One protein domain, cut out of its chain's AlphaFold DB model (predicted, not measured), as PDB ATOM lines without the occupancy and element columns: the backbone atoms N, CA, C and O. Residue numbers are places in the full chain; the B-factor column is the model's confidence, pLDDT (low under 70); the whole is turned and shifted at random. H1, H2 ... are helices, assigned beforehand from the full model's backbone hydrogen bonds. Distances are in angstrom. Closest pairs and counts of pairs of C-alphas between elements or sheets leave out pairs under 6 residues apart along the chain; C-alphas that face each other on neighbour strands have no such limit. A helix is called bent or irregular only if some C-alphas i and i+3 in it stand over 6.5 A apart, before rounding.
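AT A GLANCE: This is residues 2 to 124 of the 417 residues of an uncharacterized protein of Ostreococcus lucimarinus (strain CCE9901) (UniProt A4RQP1). One long helix, H3, joins two unequal ends of an elongated model. H2 lies side by side with its first part, with H1 loosely set on H2, while its last part packs on H5 in a larger lobe of H4, H5, H6 and H7. H7 crosses H4 and H5 there, and the long loop of residues 89 to 100 lies at the far end. The printed part has 123 residues, with seven named helices, H1 to H7 in chain order, and no named strand; the class is all helix. It is loose, with a radius of gyration of the C-alphas of 18.1 A, and spans 59 by 25 by 22 A.

IN THESE COORDINATES: The longest helix, H3, residues 28 to 53, measures 38.0 A from C-alpha 28 at (92.457, -67.458, 28.211) to C-alpha 53 at (119.906, -67.477, 54.549). Before it come H1, residues 3 to 12, 16.1 A, and H2, residues 14 to 23, 14.4 A. H1 is neither bent nor irregular, but only just: C-alphas 4 and 7 are 6.2 A apart. After H3 come H4, residues 57 to 66, 14.4 A; H5, residues 73 to 88, 22.4 A; and H6, residues 101 to 106, 8.6 A. H7, residues 108 to 123, is 23.8 A long and ends with C-alpha 123 at (99.692, -53.932, 52.038); it is irregular, with C-alphas 119 and 122 7.6 A apart.

HOW THE PARTS SIT: H3, H4 and H5 form an up-and-down bundle, each helix running against the one before it. H3, with residues 44 to 52 alone, touches the hub H5, closest at the C-alphas of Gln 48 and Asn 75, 5.7 A. H3 and H4 are close but not clearly touching. H4 and H5 form a hairpin at a shallow tilt of 29 degrees, closest at the C-alphas of Val 57 and Val 83, 5.4 A. H7 touches H5 at a steep tilt of 48 degrees, opposite ways, closest at the C-alphas of Lys 73 and Met 120, 5.6 A. H7, with residues 109 to 113 alone, touches H4 about perpendicular, at 74 degrees, closest at the C-alphas of Leu 61 and Arg 109, 5.6 A. H6 is near H5 and H7. H2 and H3 form a hairpin at 4 degrees, closest at the C-alphas of Tyr 21 and Arg 31, 6.2 A. H1 and H2, also a hairpin, only just touch, with 3 pairs of C-alphas within 8 A, closest at Leu 9 and Arg 17, 6.3 A; H1 and H3 are apart. In H2, H3, H4, H5 and H6 every O i to N i+4 pair is within hydrogen-bond range; in H7 10 of 12 are, and in H1 2 of 6, beside 5 of 7 O i to N i+3 pairs.

THE WHOLE: The C-alphas of Ala 25 and Leu 95, the two farthest apart, are 59.3 A from each other. The printed part has no cut. The link from H5 to H6, 12 residues, is long. The mean pLDDT of the printed part is 83.6; residues 2 to 20, 22 and 90 to 98 are under 70.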
ATOM      1  N   VAL A   2      80.948 -60.547  38.177       39.00
ATOM      2  CA  VAL A   2      82.306 -61.137  38.118       39.00
ATOM      3  C   VAL A   2      83.318 -60.467  39.066       39.00
ATOM      4  O   VAL A   2      84.107 -61.166  39.691       39.00
ATOM      5  N   GLU A   3      83.254 -59.145  39.269       38.22
ATOM      6  CA  GLU A   3      84.187 -58.434  40.172       38.22
ATOM      7  C   GLU A   3      84.062 -58.855  41.645       38.22
ATOM      8  O   GLU A   3      85.064 -58.951  42.349       38.22
ATOM      9  N   GLY A   4      82.854 -59.208  42.103       42.47
ATOM     10  CA  GLY A   4      82.636 -59.707  43.466       42.47
ATOM     11  C   GLY A   4      83.263 -61.083  43.735       42.47
ATOM     12  O   GLY A   4      83.570 -61.406  44.881       42.47
ATOM     13  N   GLY A   5      83.497 -61.887  42.690       45.25
ATOM     14  CA  GLY A   5      84.111 -63.212  42.814       45.25
ATOM     15  C   GLY A   5      85.627 -63.161  43.016       45.25
ATOM     16  O   GLY A   5      86.183 -64.017  43.702       45.25
ATOM     17  N   VAL A   6      86.299 -62.134  42.485       46.59
ATOM     18  CA  VAL A   6      87.767 -61.999  42.533       46.59
ATOM     19  C   VAL A   6      88.272 -61.920  43.979       46.59
ATOM     20  O   VAL A   6      89.196 -62.640  44.346       46.59
ATOM     21  N   GLN A   7      87.596 -61.148  44.837       46.84
ATOM     22  CA  GLN A   7      87.956 -61.025  46.258       46.84
ATOM     23  C   GLN A   7      87.694 -62.304  47.075       46.84
ATOM     24  O   GLN A   7      88.368 -62.552  48.076       46.84
ATOM     25  N   GLN A   8      86.721 -63.133  46.676       48.09
ATOM     26  CA  GLN A   8      86.481 -64.430  47.321       48.09
ATOM     27  C   GLN A   8      87.527 -65.474  46.907       48.09
ATOM     28  O   GLN A   8      87.925 -66.297  47.730       48.09
ATOM     29  N   LEU A   9      88.017 -65.409  45.664       53.53
ATOM     30  CA  LEU A   9      89.047 -66.310  45.135       53.53
ATOM     31  C   LEU A   9      90.424 -66.092  45.777       53.53
ATOM     32  O   LEU A   9      91.215 -67.034  45.872       53.53
ATOM     33  N   ASP A  10      90.701 -64.891  46.286       50.38
ATOM     34  CA  ASP A  10      91.938 -64.615  47.023       50.38
ATOM     35  C   ASP A  10      92.055 -65.409  48.330       50.38
ATOM     36  O   ASP A  10      93.173 -65.730  48.743       50.38
ATOM     37  N   LYS A  11      90.925 -65.806  48.934       49.72
ATOM     38  CA  LYS A  11      90.878 -66.509  50.227       49.72
ATOM     39  C   LYS A  11      91.150 -68.016  50.153       49.72
ATOM     40  O   LYS A  11      91.399 -68.619  51.189       49.72
ATOM     41  N   VAL A  12      91.102 -68.638  48.970       52.84
ATOM     42  CA  VAL A  12      91.044 -70.115  48.830       52.84
ATOM     43  C   VAL A  12      92.412 -70.783  48.588       52.84
ATOM     44  O   VAL A  12      92.502 -72.002  48.460       52.84
ATOM     45  N   GLY A  13      93.505 -70.015  48.551       56.62
ATOM     46  CA  GLY A  13      94.856 -70.541  48.303       56.62
ATOM     47  C   GLY A  13      95.182 -70.785  46.819       56.62
ATOM     48  O   GLY A  13      94.333 -70.654  45.938       56.62
ATOM     49  N   LEU A  14      96.452 -71.087  46.528       56.84
ATOM     50  CA  LEU A  14      97.033 -70.999  45.175       56.84
ATOM     51  C   LEU A  14      96.548 -72.081  44.204       56.84
ATOM     52  O   LEU A  14      96.169 -71.768  43.075       56.84
ATOM     53  N   GLU A  15      96.503 -73.338  44.642       55.44
ATOM     54  CA  GLU A  15      96.058 -74.463  43.805       55.44
ATOM     55  C   GLU A  15      94.575 -74.339  43.438       55.44
ATOM     56  O   GLU A  15      94.175 -74.525  42.283       55.44
ATOM     57  N   HIS A  16      93.767 -73.892  44.402       62.16
ATOM     58  CA  HIS A  16      92.347 -73.650  44.203       62.16
ATOM     59  C   HIS A  16      92.076 -72.469  43.265       62.16
ATOM     60  O   HIS A  16      91.068 -72.510  42.564       62.16
ATOM     61  N   ARG A  17      92.963 -71.460  43.156       65.94
ATOM     62  CA  ARG A  17      92.812 -70.384  42.151       65.94
ATOM     63  C   ARG A  17      92.897 -70.929  40.733       65.94
ATOM     64  O   ARG A  17      91.992 -70.683  39.944       65.94
ATOM     65  N   ARG A  18      93.936 -71.698  40.385       62.31
ATOM     66  CA  ARG A  18      94.071 -72.238  39.016       62.31
ATOM     67  C   ARG A  18      92.850 -73.073  38.632       62.31
ATOM     68  O   ARG A  18      92.317 -72.921  37.531       62.31
ATOM     69  N   TRP A  19      92.389 -73.911  39.559       66.62
ATOM     70  CA  TRP A  19      91.209 -74.741  39.356       66.62
ATOM     71  C   TRP A  19      89.914 -73.927  39.291       66.62
ATOM     72  O   TRP A  19      89.086 -74.172  38.418       66.62
ATOM     73  N   ALA A  20      89.748 -72.909  40.135       66.50
ATOM     74  CA  ALA A  20      88.565 -72.057  40.130       66.50
ATOM     75  C   ALA A  20      88.437 -71.241  38.837       66.50
ATOM     76  O   ALA A  20      87.350 -71.179  38.271       66.50
ATOM     77  N   TYR A  21      89.536 -70.690  38.310       70.31
ATOM     78  CA  TYR A  21      89.521 -69.966  37.031       70.31
ATOM     79  C   TYR A  21      89.202 -70.895  35.852       70.31
ATOM     80  O   TYR A  21      88.528 -70.486  34.905       70.31
ATOM     81  N   HIS A  22      89.660 -72.151  35.912       69.38
ATOM     82  CA  HIS A  22      89.289 -73.179  34.941       69.38
ATOM     83  C   HIS A  22      87.801 -73.544  35.051       69.38
ATOM     84  O   HIS A  22      87.093 -73.541  34.049       69.38
ATOM     85  N   LYS A  23      87.309 -73.773  36.273       75.25
ATOM     86  CA  LYS A  23      85.915 -74.136  36.564       75.25
ATOM     87  C   LYS A  23      84.920 -73.019  36.229       75.25
ATOM     88  O   LYS A  23      83.794 -73.310  35.846       75.25
ATOM     89  N   MET A  24      85.335 -71.758  36.341       72.94
ATOM     90  CA  MET A  24      84.549 -70.582  35.949       72.94
ATOM     91  C   MET A  24      84.605 -70.276  34.441       72.94
ATOM     92  O   MET A  24      84.012 -69.290  34.014       72.94
ATOM     93  N   ALA A  25      85.314 -71.085  33.638       80.31
ATOM     94  CA  ALA A  25      85.440 -70.927  32.184       80.31
ATOM     95  C   ALA A  25      85.881 -69.516  31.734       80.31
ATOM     96  O   ALA A  25      85.472 -69.026  30.681       80.31
ATOM     97  N   LEU A  26      86.737 -68.854  32.524       78.62
ATOM     98  CA  LEU A  26      87.201 -67.500  32.219       78.62
ATOM     99  C   LEU A  26      88.052 -67.463  30.925       78.62
ATOM    100  O   LEU A  26      88.723 -68.457  30.597       78.62
ATOM    101  N   PRO A  27      88.085 -66.321  30.201       86.12
ATOM    102  CA  PRO A  27      88.910 -66.157  29.003       86.12
ATOM    103  C   PRO A  27      90.386 -66.529  29.227       86.12
ATOM    104  O   PRO A  27      90.905 -66.451  30.345       86.12
ATOM    105  N   SER A  28      91.072 -66.953  28.158       83.06
ATOM    106  CA  SER A  28      92.457 -67.458  28.211       83.06
ATOM    107  C   SER A  28      93.431 -66.470  28.854       83.06
ATOM    108  O   SER A  28      94.271 -66.888  29.648       83.06
ATOM    109  N   GLU A  29      93.270 -65.173  28.596       82.56
ATOM    110  CA  GLU A  29      94.100 -64.112  29.172       82.56
ATOM    111  C   GLU A  29      94.068 -64.114  30.712       82.56
ATOM    112  O   GLU A  29      95.117 -64.102  31.359       82.56
ATOM    113  N   TYR A  30      92.883 -64.212  31.324       78.25
ATOM    114  CA  TYR A  30      92.748 -64.258  32.786       78.25
ATOM    115  C   TYR A  30      93.352 -65.533  33.374       78.25
ATOM    116  O   TYR A  30      94.006 -65.490  34.415       78.25
ATOM    117  N   ARG A  31      93.187 -66.672  32.687       78.88
ATOM    118  CA  ARG A  31      93.807 -67.941  33.094       78.88
ATOM    119  C   ARG A  31      95.337 -67.872  33.026       78.88
ATOM    120  O   ARG A  31      96.000 -68.375  33.931       78.88
ATOM    121  N   MET A  32      95.895 -67.220  32.005       80.88
ATOM    122  CA  MET A  32      97.340 -67.002  31.866       80.88
ATOM    123  C   MET A  32      97.883 -66.082  32.962       80.88
ATOM    124  O   MET A  32      98.884 -66.428  33.591       80.88
ATOM    125  N   LYS A  33      97.200 -64.965  33.255       80.44
ATOM    126  CA  LYS A  33      97.568 -64.052  34.354       80.44
ATOM    127  C   LYS A  33      97.530 -64.753  35.714       80.44
ATOM    128  O   LYS A  33      98.476 -64.631  36.486       80.44
ATOM    129  N   ALA A  34      96.498 -65.558  35.982       74.62
ATOM    130  CA  ALA A  34      96.413 -66.350  37.209       74.62
ATOM    131  C   ALA A  34      97.562 -67.370  37.320       74.62
ATOM    132  O   ALA A  34      98.189 -67.486  38.372       74.62
ATOM    133  N   ALA A  35      97.890 -68.074  36.231       80.88
ATOM    134  CA  ALA A  35      99.003 -69.024  36.207       80.88
ATOM    135  C   ALA A  35     100.378 -68.348  36.363       80.88
ATOM    136  O   ALA A  35     101.280 -68.928  36.964       80.88
ATOM    137  N   LEU A  36     100.565 -67.140  35.821       83.81
ATOM    138  CA  LEU A  36     101.771 -66.340  36.054       83.81
ATOM    139  C   LEU A  36     101.861 -65.892  37.519       83.81
ATOM    140  O   LEU A  36     102.899 -66.091  38.139       83.81
ATOM    141  N   SER A  37     100.772 -65.373  38.091       81.62
ATOM    142  CA  SER A  37     100.719 -64.948  39.497       81.62
ATOM    143  C   SER A  37     101.078 -66.082  40.465       81.62
ATOM    144  O   SER A  37     101.831 -65.856  41.407       81.62
ATOM    145  N   ILE A  38     100.603 -67.308  40.213       83.00
ATOM    146  CA  ILE A  38     100.970 -68.481  41.024       83.00
ATOM    147  C   ILE A  38     102.471 -68.769  40.920       83.00
ATOM    148  O   ILE A  38     103.129 -68.899  41.946       83.00
ATOM    149  N   ARG A  39     103.028 -68.792  39.699       86.25
ATOM    150  CA  ARG A  39     104.468 -69.020  39.488       86.25
ATOM    151  C   ARG A  39     105.333 -67.964  40.179       86.25
ATOM    152  O   ARG A  39     106.337 -68.318  40.783       86.25
ATOM    153  N   LEU A  40     104.941 -66.690  40.117       88.38
ATOM    154  CA  LEU A  40     105.640 -65.612  40.822       88.38
ATOM    155  C   LEU A  40     105.545 -65.774  42.341       88.38
ATOM    156  O   LEU A  40     106.526 -65.541  43.032       88.38
ATOM    157  N   LEU A  41     104.399 -66.217  42.867       86.88
ATOM    158  CA  LEU A  41     104.236 -66.458  44.301       86.88
ATOM    159  C   LEU A  41     105.064 -67.642  44.805       86.88
ATOM    160  O   LEU A  41     105.569 -67.564  45.919       86.88
ATOM    161  N   ASP A  42     105.218 -68.707  44.020       89.25
ATOM    162  CA  ASP A  42     106.102 -69.817  44.390       89.25
ATOM    163  C   ASP A  42     107.573 -69.388  44.343       89.25
ATOM    164  O   ASP A  42     108.269 -69.542  45.343       89.25
ATOM    165  N   ARG A  43     108.004 -68.690  43.281       94.12
ATOM    166  CA  ARG A  43     109.350 -68.089  43.231       94.12
ATOM    167  C   ARG A  43     109.608 -67.122  44.388       94.12
ATOM    168  O   ARG A  43     110.705 -67.082  44.924       94.12
ATOM    169  N   ALA A  44     108.597 -66.360  44.803       93.31
ATOM    170  CA  ALA A  44     108.707 -65.448  45.935       93.31
ATOM    171  C   ALA A  44     108.874 -66.177  47.279       93.31
ATOM    172  O   ALA A  44     109.446 -65.607  48.210       93.31
ATOM    173  N   LYS A  45     108.385 -67.418  47.413       92.88
ATOM    174  CA  LYS A  45     108.657 -68.254  48.593       92.88
ATOM    175  C   LYS A  45     110.089 -68.772  48.582       92.88
ATOM    176  O   LYS A  45     110.725 -68.728  49.629       92.88
ATOM    177  N   ASP A  46     110.590 -69.204  47.429       94.56
ATOM    178  CA  ASP A  46     111.982 -69.653  47.296       94.56
ATOM    179  C   ASP A  46     112.938 -68.494  47.618       94.56
ATOM    180  O   ASP A  46     113.755 -68.594  48.532       94.56
ATOM    181  N   LEU A  47     112.694 -67.327  47.010       96.25
ATOM    182  CA  LEU A  47     113.413 -66.084  47.295       96.25
ATOM    183  C   LEU A  47     113.348 -65.691  48.780       96.25
ATOM    184  O   LEU A  47     114.302 -65.145  49.328       96.25
ATOM    185  N   GLN A  48     112.229 -65.952  49.463       95.44
ATOM    186  CA  GLN A  48     112.133 -65.702  50.901       95.44
ATOM    187  C   GLN A  48     113.140 -66.553  51.687       95.44
ATOM    188  O   GLN A  48     113.726 -66.039  52.639       95.44
ATOM    189  N   GLY A  49     113.331 -67.820  51.305       94.44
ATOM    190  CA  GLY A  49     114.361 -68.697  51.865       94.44
ATOM    191  C   GLY A  49     115.756 -68.116  51.654       94.44
ATOM    192  O   GLY A  49     116.460 -67.854  52.629       94.44
ATOM    193  N   ASP A  50     116.084 -67.775  50.408       96.12
ATOM    194  CA  ASP A  50     117.388 -67.215  50.035       96.12
ATOM    195  C   ASP A  50     117.717 -65.931  50.818       96.12
ATOM    196  O   ASP A  50     118.806 -65.778  51.375       96.12
ATOM    197  N   LEU A  51     116.752 -65.013  50.949       96.81
ATOM    198  CA  LEU A  51     116.915 -63.782  51.732       96.81
ATOM    199  C   LEU A  51     117.145 -64.059  53.228       96.81
ATOM    200  O   LEU A  51     117.878 -63.322  53.897       96.81
ATOM    201  N   MET A  52     116.501 -65.089  53.784       94.12
ATOM    202  CA  MET A  52     116.677 -65.476  55.187       94.12
ATOM    203  C   MET A  52     118.037 -66.133  55.447       94.12
ATOM    204  O   MET A  52     118.569 -65.965  56.552       94.12
ATOM    205  N   ASP A  53     118.615 -66.791  54.448       92.81
ATOM    206  CA  ASP A  53     119.906 -67.477  54.549       92.81
ATOM    207  C   ASP A  53     121.095 -66.589  54.147       92.81
ATOM    208  O   ASP A  53     122.225 -66.857  54.552       92.81
ATOM    209  N   ALA A  54     120.843 -65.466  53.466       91.94
ATOM    210  CA  ALA A  54     121.855 -64.510  53.014       91.94
ATOM    211  C   ALA A  54     122.861 -64.091  54.107       91.94
ATOM    212  O   ALA A  54     122.483 -63.508  55.128       91.94
ATOM    213  N   SER A  55     124.154 -64.327  53.885       89.62
ATOM    214  CA  SER A  55     125.235 -64.029  54.841       89.62
ATOM    215  C   SER A  55     125.791 -62.607  54.761       89.62
ATOM    216  O   SER A  55     126.516 -62.168  55.659       89.62
ATOM    217  N   ASP A  56     125.470 -61.889  53.693       90.25
ATOM    218  CA  ASP A  56     126.022 -60.582  53.378       90.25
ATOM    219  C   ASP A  56     125.005 -59.713  52.633       90.25
ATOM    220  O   ASP A  56     123.990 -60.182  52.115       90.25
ATOM    221  N   VAL A  57     125.254 -58.405  52.681       94.31
ATOM    222  CA  VAL A  57     124.385 -57.395  52.071       94.31
ATOM    223  C   VAL A  57     124.434 -57.481  50.548       94.31
ATOM    224  O   VAL A  57     123.406 -57.275  49.914       94.31
ATOM    225  N   GLU A  58     125.592 -57.821  49.977       94.56
ATOM    226  CA  GLU A  58     125.802 -57.848  48.529       94.56
ATOM    227  C   GLU A  58     124.872 -58.854  47.853       94.56
ATOM    228  O   GLU A  58     124.138 -58.480  46.946       94.56
ATOM    229  N   PHE A  59     124.789 -60.080  48.377       95.56
ATOM    230  CA  PHE A  59     123.856 -61.093  47.884       95.56
ATOM    231  C   PHE A  59     122.404 -60.597  47.872       95.56
ATOM    232  O   PHE A  59     121.680 -60.797  46.899       95.56
ATOM    233  N   ILE A  60     121.967 -59.919  48.939       97.50
ATOM    234  CA  ILE A  60     120.596 -59.398  49.017       97.50
ATOM    235  C   ILE A  60     120.368 -58.332  47.944       97.50
ATOM    236  O   ILE A  60     119.314 -58.329  47.312       97.50
ATOM    237  N   LEU A  61     121.335 -57.438  47.732       98.00
ATOM    238  CA  LEU A  61     121.232 -56.390  46.721       98.00
ATOM    239  C   LEU A  61     121.247 -56.966  45.297       98.00
ATOM    240  O   LEU A  61     120.443 -56.531  44.477       98.00
ATOM    241  N   THR A  62     122.052 -57.996  45.024       97.69
ATOM    242  CA  THR A  62     121.992 -58.752  43.761       97.69
ATOM    243  C   THR A  62     120.612 -59.374  43.550       97.69
ATOM    244  O   THR A  62     120.058 -59.275  42.462       97.69
ATOM    245  N   MET A  63     119.990 -59.947  44.588       97.94
ATOM    246  CA  MET A  63     118.627 -60.480  44.462       97.94
ATOM    247  C   MET A  63     117.589 -59.394  44.160       97.94
ATOM    248  O   MET A  63     116.638 -59.659  43.426       97.94
ATOM    249  N   VAL A  64     117.754 -58.182  44.699       98.25
ATOM    250  CA  VAL A  64     116.879 -57.046  44.367       98.25
ATOM    251  C   VAL A  64     117.002 -56.676  42.889       98.25
ATOM    252  O   VAL A  64     115.982 -56.451  42.246       98.25
ATOM    253  N   GLU A  65     118.221 -56.658  42.351       97.62
ATOM    254  CA  GLU A  65     118.496 -56.356  40.943       97.62
ATOM    255  C   GLU A  65     117.977 -57.450  39.996       97.62
ATOM    256  O   GLU A  65     117.264 -57.167  39.036       97.62
ATOM    257  N   GLU A  66     118.296 -58.714  40.274       96.69
ATOM    258  CA  GLU A  66     118.010 -59.829  39.364       96.69
ATOM    259  C   GLU A  66     116.561 -60.329  39.440       96.69
ATOM    260  O   GLU A  66     116.059 -60.946  38.494       96.69
ATOM    261  N   GLN A  67     115.882 -60.121  40.573       95.75
ATOM    262  CA  GLN A  67     114.565 -60.705  40.841       95.75
ATOM    263  C   GLN A  67     113.497 -59.677  41.235       95.75
ATOM    264  O   GLN A  67     112.492 -60.056  41.838       95.75
ATOM    265  N   GLU A  68     113.651 -58.404  40.857       93.94
ATOM    266  CA  GLU A  68     112.696 -57.324  41.162       93.94
ATOM    267  C   GLU A  68     111.227 -57.711  40.886       93.94
ATOM    268  O   GLU A  68     110.361 -57.510  41.737       93.94
ATOM    269  N   GLU A  69     110.935 -58.336  39.741       92.56
ATOM    270  CA  GLU A  69     109.565 -58.730  39.367       92.56
ATOM    271  C   GLU A  69     108.948 -59.803  40.286       92.56
ATOM    272  O   GLU A  69     107.726 -59.974  40.326       92.56
ATOM    273  N   VAL A  70     109.784 -60.550  41.009       95.44
ATOM    274  CA  VAL A  70     109.375 -61.608  41.943       95.44
ATOM    275  C   VAL A  70     109.093 -61.036  43.331       95.44
ATOM    276  O   VAL A  70     108.272 -61.596  44.066       95.44
ATOM    277  N   PHE A  71     109.737 -59.924  43.698       96.38
ATOM    278  CA  PHE A  71     109.594 -59.327  45.020       96.38
ATOM    279  C   PHE A  71     108.135 -58.995  45.323       96.38
ATOM    280  O   PHE A  71     107.447 -58.271  44.601       96.38
ATOM    281  N   ASN A  72     107.676 -59.476  46.472       95.88
ATOM    282  CA  ASN A  72     106.441 -59.023  47.086       95.88
ATOM    283  C   ASN A  72     106.725 -58.336  48.432       95.88
ATOM    284  O   ASN A  72     107.850 -58.292  48.924       95.88
ATOM    285  N   LYS A  73     105.668 -57.835  49.072       96.19
ATOM    286  CA  LYS A  73     105.705 -57.156  50.378       96.19
ATOM    287  C   LYS A  73     106.401 -57.934  51.504       96.19
ATOM    288  O   LYS A  73     107.004 -57.324  52.389       96.19
ATOM    289  N   VAL A  74     106.331 -59.266  51.487       97.06
ATOM    290  CA  VAL A  74     107.024 -60.134  52.455       97.06
ATOM    291  C   VAL A  74     108.522 -60.154  52.158       97.06
ATOM    292  O   VAL A  74     109.316 -59.939  53.072       97.06
ATOM    293  N   ASN A  75     108.906 -60.315  50.889       98.25
ATOM    294  CA  ASN A  75     110.314 -60.305  50.489       98.25
ATOM    295  C   ASN A  75     110.951 -58.932  50.710       98.25
ATOM    296  O   ASN A  75     112.013 -58.861  51.314       98.25
ATOM    297  N   ALA A  76     110.284 -57.842  50.320       98.56
ATOM    298  CA  ALA A  76     110.807 -56.483  50.466       98.56
ATOM    299  C   ALA A  76     111.069 -56.122  51.939       98.56
ATOM    300  O   ALA A  76     112.160 -55.676  52.297       98.56
ATOM    301  N   SER A  77     110.101 -56.386  52.826       98.44
ATOM    302  CA  SER A  77     110.286 -56.152  54.266       98.44
ATOM    303  C   SER A  77     111.350 -57.067  54.883       98.44
ATOM    304  O   SER A  77     112.085 -56.637  55.774       98.44
ATOM    305  N   THR A  78     111.477 -58.308  54.401       98.31
ATOM    306  CA  THR A  78     112.523 -59.242  54.841       98.31
ATOM    307  C   THR A  78     113.903 -58.787  54.382       98.31
ATOM    308  O   THR A  78     114.800 -58.691  55.216       98.31
ATOM    309  N   ALA A  79     114.072 -58.465  53.100       98.56
ATOM    310  CA  ALA A  79     115.323 -57.996  52.519       98.56
ATOM    311  C   ALA A  79     115.826 -56.747  53.247       98.56
ATOM    312  O   ALA A  79     116.954 -56.746  53.732       98.56
ATOM    313  N   LEU A  80     114.970 -55.735  53.447       98.56
ATOM    314  CA  LEU A  80     115.362 -54.512  54.152       98.56
ATOM    315  C   LEU A  80     115.771 -54.795  55.607       98.56
ATOM    316  O   LEU A  80     116.787 -54.289  56.089       98.56
ATOM    317  N   HIS A  81     115.026 -55.653  56.309       97.94
ATOM    318  CA  HIS A  81     115.383 -56.066  57.666       97.94
ATOM    319  C   HIS A  81     116.712 -56.834  57.716       97.94
ATOM    320  O   HIS A  81     117.517 -56.618  58.625       97.94
ATOM    321  N   ARG A  82     116.967 -57.721  56.748       96.69
ATOM    322  CA  ARG A  82     118.220 -58.480  56.644       96.69
ATOM    323  C   ARG A  82     119.403 -57.568  56.346       96.69
ATOM    324  O   ARG A  82     120.393 -57.661  57.067       96.69
ATOM    325  N   VAL A  83     119.264 -56.642  55.396       96.75
ATOM    326  CA  VAL A  83     120.261 -55.600  55.107       96.75
ATOM    327  C   VAL A  83     120.593 -54.833  56.385       96.75
ATOM    328  O   VAL A  83     121.739 -54.841  56.825       96.75
ATOM    329  N   ALA A  84     119.590 -54.276  57.072       96.00
ATOM    330  CA  ALA A  84     119.816 -53.535  58.312       96.00
ATOM    331  C   ALA A  84     120.517 -54.376  59.388       96.00
ATOM    332  O   ALA A  84     121.403 -53.882  60.090       96.00
ATOM    333  N   ARG A  85     120.151 -55.654  59.525       92.88
ATOM    334  CA  ARG A  85     120.777 -56.560  60.490       92.88
ATOM    335  C   ARG A  85     122.253 -56.804  60.166       92.88
ATOM    336  O   ARG A  85     123.072 -56.685  61.072       92.88
ATOM    337  N   LEU A  86     122.578 -57.098  58.909       91.62
ATOM    338  CA  LEU A  86     123.942 -57.380  58.443       91.62
ATOM    339  C   LEU A  86     124.840 -56.133  58.453       91.62
ATOM    340  O   LEU A  86     126.035 -56.232  58.718       91.62
ATOM    341  N   THR A  87     124.263 -54.948  58.246       91.31
ATOM    342  CA  THR A  87     124.982 -53.669  58.327       91.31
ATOM    343  C   THR A  87     125.241 -53.226  59.770       91.31
ATOM    344  O   THR A  87     126.263 -52.605  60.050       91.31
ATOM    345  N   THR A  88     124.323 -53.496  60.708       88.75
ATOM    346  CA  THR A  88     124.350 -52.849  62.039       88.75
ATOM    347  C   THR A  88     124.688 -53.771  63.205       88.75
ATOM    348  O   THR A  88     125.100 -53.283  64.259       88.75
ATOM    349  N   GLN A  89     124.520 -55.088  63.064       82.50
ATOM    350  CA  GLN A  89     124.800 -56.048  64.130       82.50
ATOM    351  C   GLN A  89     126.102 -56.799  63.859       82.50
ATOM    352  O   GLN A  89     126.373 -57.218  62.741       82.50
ATOM    353  N   ARG A  90     126.894 -57.026  64.912       68.00
ATOM    354  CA  ARG A  90     128.038 -57.944  64.841       68.00
ATOM    355  C   ARG A  90     127.528 -59.379  64.907       68.00
ATOM    356  O   ARG A  90     127.046 -59.801  65.958       68.00
ATOM    357  N   LEU A  91     127.631 -60.116  63.807       63.50
ATOM    358  CA  LEU A  91     127.364 -61.552  63.800       63.50
ATOM    359  C   LEU A  91     128.579 -62.340  64.327       63.50
ATOM    360  O   LEU A  91     129.718 -61.895  64.151       63.50
ATOM    361  N   PRO A  92     128.373 -63.507  64.969       54.41
ATOM    362  CA  PRO A  92     129.469 -64.394  65.355       54.41
ATOM    363  C   PRO A  92     130.363 -64.716  64.148       54.41
ATOM    364  O   PRO A  92     129.870 -65.153  63.115       54.41
ATOM    365  N   GLY A  93     131.672 -64.475  64.271       60.53
ATOM    366  CA  GLY A  93     132.644 -64.693  63.190       60.53
ATOM    367  C   GLY A  93     132.848 -63.513  62.224       60.53
ATOM    368  O   GLY A  93     133.812 -63.533  61.465       60.53
ATOM    369  N   GLN A  94     132.028 -62.455  62.277       59.50
ATOM    370  CA  GLN A  94     132.238 -61.240  61.476       59.50
ATOM    371  C   GLN A  94     133.059 -60.191  62.239       59.50
ATOM    372  O   GLN A  94     132.643 -59.668  63.275       59.50
ATOM    373  N   LEU A  95     134.229 -59.844  61.693       52.62
ATOM    374  CA  LEU A  95     135.130 -58.831  62.260       52.62
ATOM    375  C   LEU A  95     134.711 -57.388  61.918       52.62
ATOM    376  O   LEU A  95     135.088 -56.463  62.640       52.62
ATOM    377  N   ARG A  96     133.955 -57.176  60.828       58.28
ATOM    378  CA  ARG A  96     133.528 -55.854  60.329       58.28
ATOM    379  C   ARG A  96     132.126 -55.913  59.697       58.28
ATOM    380  O   ARG A  96     131.754 -56.984  59.219       58.28
ATOM    381  N   PRO A  97     131.369 -54.795  59.682       62.72
ATOM    382  CA  PRO A  97     130.159 -54.668  58.870       62.72
ATOM    383  C   PRO A  97     130.469 -54.974  57.404       62.72
ATOM    384  O   PRO A  97     131.537 -54.603  56.916       62.72
ATOM    385  N   THR A  98     129.545 -55.629  56.705       67.38
ATOM    386  CA  THR A  98     129.724 -55.992  55.287       67.38
ATOM    387  C   THR A  98     129.755 -54.770  54.369       67.38
ATOM    388  O   THR A  98     130.403 -54.815  53.331       67.38
ATOM    389  N   MET A  99     129.106 -53.670  54.765       80.06
ATOM    390  CA  MET A  99     129.064 -52.419  54.008       80.06
ATOM    391  C   MET A  99     128.843 -51.223  54.946       80.06
ATOM    392  O   MET A  99     128.075 -51.319  55.904       80.06
ATOM    393  N   GLU A 100     129.507 -50.095  54.679       86.06
ATOM    394  CA  GLU A 100     129.275 -48.825  55.383       86.06
ATOM    395  C   GLU A 100     127.931 -48.204  54.973       86.06
ATOM    396  O   GLU A 100     127.515 -48.298  53.816       86.06
ATOM    397  N   ARG A 101     127.258 -47.507  55.901       90.25
ATOM    398  CA  ARG A 101     125.924 -46.918  55.653       90.25
ATOM    399  C   ARG A 101     125.908 -45.947  54.473       90.25
ATOM    400  O   ARG A 101     124.971 -45.969  53.687       90.25
ATOM    401  N   SER A 102     126.937 -45.109  54.338       89.56
ATOM    402  CA  SER A 102     127.020 -44.131  53.246       89.56
ATOM    403  C   SER A 102     127.091 -44.796  51.875       89.56
ATOM    404  O   SER A 102     126.497 -44.297  50.928       89.56
ATOM    405  N   THR A 103     127.797 -45.926  51.778       93.19
ATOM    406  CA  THR A 103     127.883 -46.714  50.547       93.19
ATOM    407  C   THR A 103     126.550 -47.390  50.260       93.19
ATOM    408  O   THR A 103     126.041 -47.258  49.156       93.19
ATOM    409  N   LEU A 104     125.942 -48.016  51.274       95.75
ATOM    410  CA  LEU A 104     124.633 -48.656  51.148       95.75
ATOM    411  C   LEU A 104     123.562 -47.679  50.654       95.75
ATOM    412  O   LEU A 104     122.788 -48.001  49.765       95.75
ATOM    413  N   PHE A 105     123.517 -46.472  51.219       96.31
ATOM    414  CA  PHE A 105     122.507 -45.481  50.845       96.31
ATOM    415  C   PHE A 105     122.745 -44.907  49.444       96.31
ATOM    416  O   PHE A 105     121.813 -44.373  48.857       96.31
ATOM    417  N   GLY A 106     123.963 -45.000  48.906       95.69
ATOM    418  CA  GLY A 106     124.269 -44.609  47.530       95.69
ATOM    419  C   GLY A 106     124.049 -45.718  46.496       95.69
ATOM    420  O   GLY A 106     124.123 -45.429  45.307       95.69
ATOM    421  N   ASP A 107     123.804 -46.960  46.920       97.62
ATOM    422  CA  ASP A 107     123.640 -48.108  46.025       97.62
ATOM    423  C   ASP A 107     122.258 -48.086  45.348       97.62
ATOM    424  O   ASP A 107     121.222 -48.026  46.019       97.62
ATOM    425  N   GLU A 108     122.232 -48.148  44.014       98.12
ATOM    426  CA  GLU A 108     120.996 -48.106  43.223       98.12
ATOM    427  C   GLU A 108     120.047 -49.261  43.570       98.12
ATOM    428  O   GLU A 108     118.836 -49.061  43.655       98.12
ATOM    429  N   ARG A 109     120.578 -50.448  43.880       98.44
ATOM    430  CA  ARG A 109     119.788 -51.636  44.237       98.44
ATOM    431  C   ARG A 109     119.117 -51.446  45.593       98.44
ATOM    432  O   ARG A 109     117.969 -51.842  45.790       98.44
ATOM    433  N   PHE A 110     119.793 -50.778  46.529       98.44
ATOM    434  CA  PHE A 110     119.181 -50.409  47.805       98.44
ATOM    435  C   PHE A 110     118.065 -49.372  47.613       98.44
ATOM    436  O   PHE A 110     117.012 -49.480  48.244       98.44
ATOM    437  N   GLN A 111     118.245 -48.406  46.708       98.12
ATOM    438  CA  GLN A 111     117.194 -47.440  46.366       98.12
ATOM    439  C   GLN A 111     115.987 -48.114  45.695       98.12
ATOM    440  O   GLN A 111     114.844 -47.798  46.034       98.12
ATOM    441  N   THR A 112     116.214 -49.106  44.832       98.56
ATOM    442  CA  THR A 112     115.151 -49.950  44.266       98.56
ATOM    443  C   THR A 112     114.382 -50.691  45.363       98.56
ATOM    444  O   THR A 112     113.151 -50.634  45.399       98.56
ATOM    445  N   LEU A 113     115.079 -51.299  46.330       98.62
ATOM    446  CA  LEU A 113     114.438 -51.942  47.483       98.62
ATOM    447  C   LEU A 113     113.593 -50.951  48.301       98.62
ATOM    448  O   LEU A 113     112.478 -51.278  48.710       98.62
ATOM    449  N   MET A 114     114.092 -49.733  48.520       98.50
ATOM    450  CA  MET A 114     113.349 -48.683  49.222       98.50
ATOM    451  C   MET A 114     112.094 -48.245  48.455       98.50
ATOM    452  O   MET A 114     111.033 -48.107  49.065       98.50
ATOM    453  N   SER A 115     112.170 -48.122  47.127       98.06
ATOM    454  CA  SER A 115     111.015 -47.848  46.257       98.06
ATOM    455  C   SER A 115     109.962 -48.965  46.319       98.06
ATOM    456  O   SER A 115     108.759 -48.704  46.427       98.06
ATOM    457  N   MET A 116     110.391 -50.234  46.342       98.25
ATOM    458  CA  MET A 116     109.484 -51.369  46.560       98.25
ATOM    459  C   MET A 116     108.800 -51.294  47.927       98.25
ATOM    460  O   MET A 116     107.594 -51.530  48.020       98.25
ATOM    461  N   VAL A 117     109.549 -50.972  48.987       98.38
ATOM    462  CA  VAL A 117     109.010 -50.825  50.346       98.38
ATOM    463  C   VAL A 117     107.957 -49.725  50.400       98.38
ATOM    464  O   VAL A 117     106.881 -49.971  50.947       98.38
ATOM    465  N   ASP A 118     108.228 -48.565  49.801       98.00
ATOM    466  CA  ASP A 118     107.289 -47.443  49.746       98.00
ATOM    467  C   ASP A 118     105.987 -47.830  49.031       98.00
ATOM    468  O   ASP A 118     104.901 -47.793  49.620       98.00
ATOM    469  N   ARG A 119     106.101 -48.371  47.812       97.19
ATOM    470  CA  ARG A 119     104.957 -48.832  47.010       97.19
ATOM    471  C   ARG A 119     104.115 -49.897  47.716       97.19
ATOM    472  O   ARG A 119     102.904 -49.962  47.509       97.19
ATOM    473  N   MET A 120     104.738 -50.758  48.520       97.19
ATOM    474  CA  MET A 120     104.077 -51.900  49.160       97.19
ATOM    475  C   MET A 120     103.661 -51.655  50.617       97.19
ATOM    476  O   MET A 120     102.999 -52.518  51.205       97.19
ATOM    477  N   ALA A 121     104.000 -50.505  51.209       97.06
ATOM    478  CA  ALA A 121     103.784 -50.210  52.628       97.06
ATOM    479  C   ALA A 121     102.323 -50.418  53.066       97.06
ATOM    480  O   ALA A 121     102.057 -51.023  54.108       97.06
ATOM    481  N   GLY A 122     101.361 -49.995  52.235       95.69
ATOM    482  CA  GLY A 122      99.923 -50.102  52.513       95.69
ATOM    483  C   GLY A 122      99.373 -51.536  52.582       95.69
ATOM    484  O   GLY A 122      98.286 -51.752  53.127       95.69
ATOM    485  N   GLU A 123     100.114 -52.527  52.082       94.31
ATOM    486  CA  GLU A 123      99.692 -53.932  52.038       94.31
ATOM    487  C   GLU A 123     100.410 -54.828  53.055       94.31
ATOM    488  O   GLU A 123     100.005 -55.977  53.257       94.31
ATOM    489  N   MET A 124     101.475 -54.342  53.695       96.50
ATOM    490  CA  MET A 124     102.308 -55.160  54.579       96.50
ATOM    491  C   MET A 124     101.523 -55.708  55.777       96.50
ATOM    492  O   MET A 124     100.606 -55.074  56.298       96.50
TER     493      MET A 124